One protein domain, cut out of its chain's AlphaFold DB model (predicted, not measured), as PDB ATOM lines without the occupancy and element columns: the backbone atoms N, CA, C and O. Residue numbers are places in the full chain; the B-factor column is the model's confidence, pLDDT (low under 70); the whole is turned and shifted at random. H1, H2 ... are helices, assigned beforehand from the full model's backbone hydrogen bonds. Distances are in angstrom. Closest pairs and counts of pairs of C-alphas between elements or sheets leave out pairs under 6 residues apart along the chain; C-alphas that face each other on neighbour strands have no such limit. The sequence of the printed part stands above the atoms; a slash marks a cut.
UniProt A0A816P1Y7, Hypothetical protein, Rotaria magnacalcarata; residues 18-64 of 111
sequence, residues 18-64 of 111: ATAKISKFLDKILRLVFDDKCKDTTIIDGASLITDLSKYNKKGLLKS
ATOM      1  N   ALA A  18     156.660 128.121 124.919       74.88
ATOM      2  CA  ALA A  18     155.352 127.479 125.097       74.88
ATOM      3  C   ALA A  18     155.458 126.140 125.860       74.88
ATOM      4  O   ALA A  18     154.574 125.781 126.641       74.88
ATOM      5  N   THR A  19     156.587 125.446 125.708       81.88
ATOM      6  CA  THR A  19     156.894 124.160 126.346       81.88
ATOM      7  C   THR A  19     157.304 124.276 127.815       81.88
ATOM      8  O   THR A  19     157.225 123.287 128.537       81.88
ATOM      9  N   ALA A  20     157.652 125.464 128.325       82.19
ATOM     10  CA  ALA A  20     158.155 125.621 129.694       82.19
ATOM     11  C   ALA A  20     157.147 125.158 130.765       82.19
ATOM     12  O   ALA A  20     157.525 124.609 131.804       82.19
ATOM     13  N   LYS A  21     155.844 125.360 130.519       81.69
ATOM     14  CA  LYS A  21     154.779 124.862 131.407       81.69
ATOM     15  C   LYS A  21     154.679 123.335 131.371       81.69
ATOM     16  O   LYS A  21     154.487 122.729 132.423       81.69
ATOM     17  N   ILE A  22     154.854 122.734 130.193       81.75
ATOM     18  CA  ILE A  22     154.841 121.280 129.993       81.75
ATOM     19  C   ILE A  22     156.040 120.652 130.707       81.75
ATOM     20  O   ILE A  22     155.856 119.732 131.495       81.75
ATOM     21  N   SER A  23     157.247 121.206 130.554       83.56
ATOM     22  CA  SER A  23     158.443 120.713 131.249       83.56
ATOM     23  C   SER A  23     158.288 120.753 132.772       83.56
ATOM     24  O   SER A  23     158.593 119.775 133.446       83.56
ATOM     25  N   LYS A  24     157.743 121.845 133.331       84.12
ATOM     26  CA  LYS A  24     157.460 121.941 134.778       84.12
ATOM     27  C   LYS A  24     156.411 120.935 135.244       84.12
ATOM     28  O   LYS A  24     156.451 120.479 136.384       84.12
ATOM     29  N   PHE A  25     155.428 120.641 134.400       83.19
ATOM     30  CA  PHE A  25     154.417 119.637 134.696       83.19
ATOM     31  C   PHE A  25     155.014 118.226 134.690       83.19
ATOM     32  O   PHE A  25     154.813 117.490 135.656       83.19
ATOM     33  N   LEU A  26     155.805 117.888 133.670       82.88
ATOM     34  CA  LEU A  26     156.508 116.610 133.575       82.88
ATOM     35  C   LEU A  26     157.492 116.419 134.736       82.88
ATOM     36  O   LEU A  26     157.469 115.365 135.361       82.88
ATOM     37  N   ASP A  27     158.268 117.443 135.110       86.75
ATOM     38  CA  ASP A  27     159.163 117.375 136.279       86.75
ATOM     39  C   ASP A  27     158.386 117.050 137.562       86.75
ATOM     40  O   ASP A  27     158.775 116.159 138.308       86.75
ATOM     41  N   LYS A  28     157.215 117.661 137.789       85.38
ATOM     42  CA  LYS A  28     156.376 117.348 138.963       85.38
ATOM     43  C   LYS A  28     155.861 115.908 138.997       85.38
ATOM     44  O   LYS A  28     155.525 115.428 140.079       85.38
ATOM     45  N   ILE A  29     155.702 115.269 137.841       82.81
ATOM     46  CA  ILE A  29     155.257 113.876 137.725       82.81
ATOM     47  C   ILE A  29     156.452 112.952 137.944       82.81
ATOM     48  O   ILE A  29     156.418 112.100 138.830       82.81
ATOM     49  N   LEU A  30     157.525 113.172 137.186       84.38
ATOM     50  CA  LEU A  30     158.735 112.359 137.228       84.38
ATOM     51  C   LEU A  30     159.442 112.445 138.582       84.38
ATOM     52  O   LEU A  30     159.980 111.444 139.043       84.38
ATOM     53  N   ARG A  31     159.382 113.594 139.269       87.44
ATOM     54  CA  ARG A  31     159.958 113.767 140.610       87.44
ATOM     55  C   ARG A  31     159.387 112.780 141.618       87.44
ATOM     56  O   ARG A  31     160.145 112.230 142.400       87.44
ATOM     57  N   LEU A  32     158.077 112.527 141.581       85.62
ATOM     58  CA  LEU A  32     157.446 111.574 142.500       85.62
ATOM     59  C   LEU A  32     157.963 110.154 142.282       85.62
ATOM     60  O   LEU A  32     158.242 109.444 143.239       85.62
ATOM     61  N   VAL A  33     158.103 109.769 141.015       85.19
ATOM     62  CA  VAL A  33     158.634 108.460 140.632       85.19
ATOM     63  C   VAL A  33     160.099 108.341 141.061       85.19
ATOM     64  O   VAL A  33     160.496 107.332 141.640       85.19
ATOM     65  N   PHE A  34     160.890 109.389 140.823       87.50
ATOM     66  CA  PHE A  34     162.295 109.448 141.217       87.50
ATOM     67  C   PHE A  34     162.470 109.343 142.737       87.50
ATOM     68  O   PHE A  34     163.274 108.538 143.205       87.50
ATOM     69  N   ASP A  35     161.708 110.125 143.504       88.62
ATOM     70  CA  ASP A  35     161.813 110.167 144.964       88.62
ATOM     71  C   ASP A  35     161.438 108.827 145.611       88.62
ATOM     72  O   ASP A  35     162.021 108.467 146.631       88.62
ATOM     73  N   ASP A  36     160.503 108.082 145.014       87.88
ATOM     74  CA  ASP A  36     160.055 106.777 145.510       87.88
ATOM     75  C   ASP A  36     160.963 105.608 145.088       87.88
ATOM     76  O   ASP A  36     161.148 104.669 145.859       87.88
ATOM     77  N   LYS A  37     161.511 105.616 143.863       88.50
ATOM     78  CA  LYS A  37     162.219 104.440 143.308       88.50
ATOM     79  C   LYS A  37     163.703 104.627 143.040       88.50
ATOM     80  O   LYS A  37     164.433 103.641 143.012       88.50
ATOM     81  N   CYS A  38     164.160 105.854 142.825       86.94
ATOM     82  CA  CYS A  38     165.533 106.122 142.392       86.94
ATOM     83  C   CYS A  38     166.380 106.778 143.482       86.94
ATOM     84  O   CYS A  38     167.606 106.692 143.437       86.94
ATOM     85  N   LYS A  39     165.747 107.433 144.458       85.94
ATOM     86  CA  LYS A  39     166.432 108.214 145.490       85.94
ATOM     87  C   LYS A  39     167.452 107.402 146.288       85.94
ATOM     88  O   LYS A  39     168.546 107.891 146.535       85.94
ATOM     89  N   ASP A  40     167.116 106.162 146.627       83.69
ATOM     90  CA  ASP A  40     167.958 105.304 147.471       83.69
ATOM     91  C   ASP A  40     169.164 104.709 146.728       83.69
ATOM     92  O   ASP A  40     170.119 104.249 147.352       83.69
ATOM     93  N   THR A  41     169.134 104.710 145.394       85.50
ATOM     94  CA  THR A  41     170.206 104.176 144.539       85.50
ATOM     95  C   THR A  41     171.002 105.274 143.839       85.50
ATOM     96  O   THR A  41     172.029 104.991 143.221       85.50
ATOM     97  N   THR A  42     170.557 106.527 143.946       88.69
ATOM     98  CA  THR A  42     171.179 107.679 143.296       88.69
ATOM     99  C   THR A  42     171.907 108.530 144.323       88.69
ATOM    100  O   THR A  42     171.329 108.970 145.311       88.69
ATOM    101  N   ILE A  43     173.176 108.833 144.061       88.69
ATOM    102  CA  ILE A  43     173.914 109.826 144.844       88.69
ATOM    103  C   ILE A  43     173.467 111.215 144.381       88.69
ATOM    104  O   ILE A  43     173.719 111.605 143.243       88.69
ATOM    105  N   ILE A  44     172.791 111.949 145.260       86.88
ATOM    106  CA  ILE A  44     172.199 113.261 144.943       86.88
ATOM    107  C   ILE A  44     173.159 114.399 145.298       86.88
ATOM    108  O   ILE A  44     173.168 115.440 144.644       86.88
ATOM    109  N   ASP A  45     173.995 114.192 146.315       89.25
ATOM    110  CA  ASP A  45     174.977 115.167 146.764       89.25
ATOM    111  C   ASP A  45     176.201 114.499 147.412       89.25
ATOM    112  O   ASP A  45     176.163 113.357 147.882       89.25
ATOM    113  N   GLY A  46     177.314 115.237 147.429       89.81
ATOM    114  CA  GLY A  46     178.583 114.741 147.957       89.81
ATOM    115  C   GLY A  46     178.587 114.533 149.473       89.81
ATOM    116  O   GLY A  46     179.264 113.626 149.951       89.81
ATOM    117  N   ALA A  47     177.831 115.315 150.249       92.25
ATOM    118  CA  ALA A  47     177.813 115.176 151.707       92.25
ATOM    119  C   ALA A  47     177.102 113.880 152.136       92.25
ATOM    120  O   ALA A  47     177.587 113.164 153.022       92.25
ATOM    121  N   SER A  48     176.005 113.535 151.458       89.31
ATOM    122  CA  SER A  48     175.309 112.256 151.604       89.31
ATOM    123  C   SER A  48     176.230 111.083 151.259       89.31
ATOM    124  O   SER A  48     176.343 110.145 152.049       89.31
ATOM    125  N   LEU A  49     177.000 111.182 150.165       91.50
ATOM    126  CA  LEU A  49     177.981 110.156 149.794       91.50
ATOM    127  C   LEU A  49     179.029 109.919 150.890       91.50
ATOM    128  O   LEU A  49     179.280 108.776 151.271       91.50
ATOM    129  N   ILE A  50     179.637 110.982 151.426       93.25
ATOM    130  CA  ILE A  50     180.630 110.854 152.505       93.25
ATOM    131  C   ILE A  50     180.001 110.227 153.756       93.25
ATOM    132  O   ILE A  50     180.615 109.381 154.412       93.25
ATOM    133  N   THR A  51     178.760 110.600 154.066       92.25
ATOM    134  CA  THR A  51     178.010 110.025 155.188       92.25
ATOM    135  C   THR A  51     177.795 108.522 155.003       92.25
ATOM    136  O   THR A  51     178.018 107.746 155.939       92.25
ATOM    137  N   ASP A  52     177.424 108.080 153.804       90.06
ATOM    138  CA  ASP A  52     177.181 106.668 153.515       90.06
ATOM    139  C   ASP A  52     178.471 105.848 153.440       90.06
ATOM    140  O   ASP A  52     178.522 104.744 153.989       90.06
ATOM    141  N   LEU A  53     179.557 106.412 152.906       91.69
ATOM    142  CA  LEU A  53     180.890 105.804 152.975       91.69
ATOM    143  C   LEU A  53     181.364 105.640 154.424       91.69
ATOM    144  O   LEU A  53     181.922 104.602 154.781       91.69
ATOM    145  N   SER A  54     181.089 106.619 155.292       93.50
ATOM    146  CA  SER A  54     181.391 106.508 156.722       93.50
ATOM    147  C   SER A  54     180.612 105.363 157.375       93.50
ATOM    148  O   SER A  54     181.190 104.575 158.127       93.50
ATOM    149  N   LYS A  55     179.317 105.206 157.060       93.62
ATOM    150  CA  LYS A  55     178.510 104.065 157.532       93.62
ATOM    151  C   LYS A  55     179.061 102.735 157.011       93.62
ATOM    152  O   LYS A  55     179.142 101.776 157.774       93.62
ATOM    153  N   TYR A  56     179.451 102.675 155.738       92.94
ATOM    154  CA  TYR A  56     180.037 101.489 155.112       92.94
ATOM    155  C   TYR A  56     181.350 101.081 155.798       92.94
ATOM    156  O   TYR A  56     181.544  99.913 156.140       92.94
ATOM    157  N   ASN A  57     182.206 102.061 156.111       94.75
ATOM    158  CA  ASN A  57     183.434 101.858 156.875       94.75
ATOM    159  C   ASN A  57     183.163 101.391 158.314       94.75
ATOM    160  O   ASN A  57     183.758 100.419 158.766       94.75
ATOM    161  N   LYS A  58     182.210 102.013 159.023       96.06
ATOM    162  CA  LYS A  58     181.818 101.610 160.390       96.06
ATOM    163  C   LYS A  58     181.297 100.171 160.471       96.06
ATOM    164  O   LYS A  58     181.426  99.541 161.513       96.06
ATOM    165  N   LYS A  59     180.736  99.640 159.379       95.69
ATOM    166  CA  LYS A  59     180.327  98.231 159.255       95.69
ATOM    167  C   LYS A  59     181.498  97.273 158.963       95.69
ATOM    168  O   LYS A  59     181.268  96.082 158.794       95.69
ATOM    169  N   GLY A  60     182.734  97.772 158.861       93.88
ATOM    170  CA  GLY A  60     183.924  96.980 158.528       93.88
ATOM    171  C   GLY A  60     183.976  96.515 157.068       93.88
ATOM    172  O   GLY A  60     184.722  95.594 156.736       93.88
ATOM    173  N   LEU A  61     183.161  97.116 156.193       92.62
ATOM    174  CA  LEU A  61     183.065  96.721 154.786       92.62
ATOM    175  C   LEU A  61     184.114  97.413 153.908       92.62
ATOM    176  O   LEU A  61     184.454  96.899 152.842       92.62
ATOM    177  N   LEU A  62     184.644  98.554 154.359       93.69
ATOM    178  CA  LEU A  62     185.771  99.226 153.723       93.69
ATOM    179  C   LEU A  62     187.076  98.600 154.228       93.69
ATOM    180  O   LEU A  62     187.530  98.884 155.333       93.69
ATOM    181  N   LYS A  63     187.650  97.700 153.431       92.88
ATOM    182  CA  LYS A  63     188.886  96.979 153.753       92.88
ATOM    183  C   LYS A  63     190.058  97.603 153.003       92.88
ATOM    184  O   LYS A  63     189.870  98.277 151.995       92.88
ATOM    185  N   SER A  64     191.282  97.308 153.433       91.94
ATOM    186  CA  SER A  64     192.494  97.687 152.688       91.94
ATOM    187  C   SER A  64     192.537  97.107 151.268       91.94
ATOM    188  O   SER A  64     193.238  97.631 150.411       91.94
TER     189      SER A  64
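What this domain is: This is residues 18 to 64 of the 111 residues of the protein "Hypothetical protein" of Rotaria magnacalcarata (UniProt A0A816P1Y7). A long helix, H1, is followed by a shorter one, H2, farther along a thin rod, the two pointing nearly the same way; residues 38 to 45 step back between them, giving a zigzag with no packed core. The printed part has 47 residues with two named helices, H1 then H2, and no named strand, and its class is all helix. It is extended, with a radius of gyration of the C-alphas of 16.7 A and spans of 55 by 18 by 13 A.

Where its parts are: H1, residues 20 to 37, is 25.5 A long and begins at C-alpha 20 (158.155, 125.621, 129.694). H2, residues 46 to 58, is 18.4 A long and ends at C-alpha 58 (181.818, 101.610, 160.390).

How they stand to each other: H1 has a kink of 26 degrees near residue 29. H1 and H2 are apart. A short link of 8 residues joins them. Every O i to N i+4 pair is within hydrogen-bond range in H2, and 12 of 14 in H1.

The domain as a whole: The C-alphas of Ala 18 and Ser 64, the two farthest apart, are 55.0 A apart. Residues 18 to 30, 44 to 51 and 55 to 60 stand free. The printed part has no cut. No printed residue is under 70 in pLDDT.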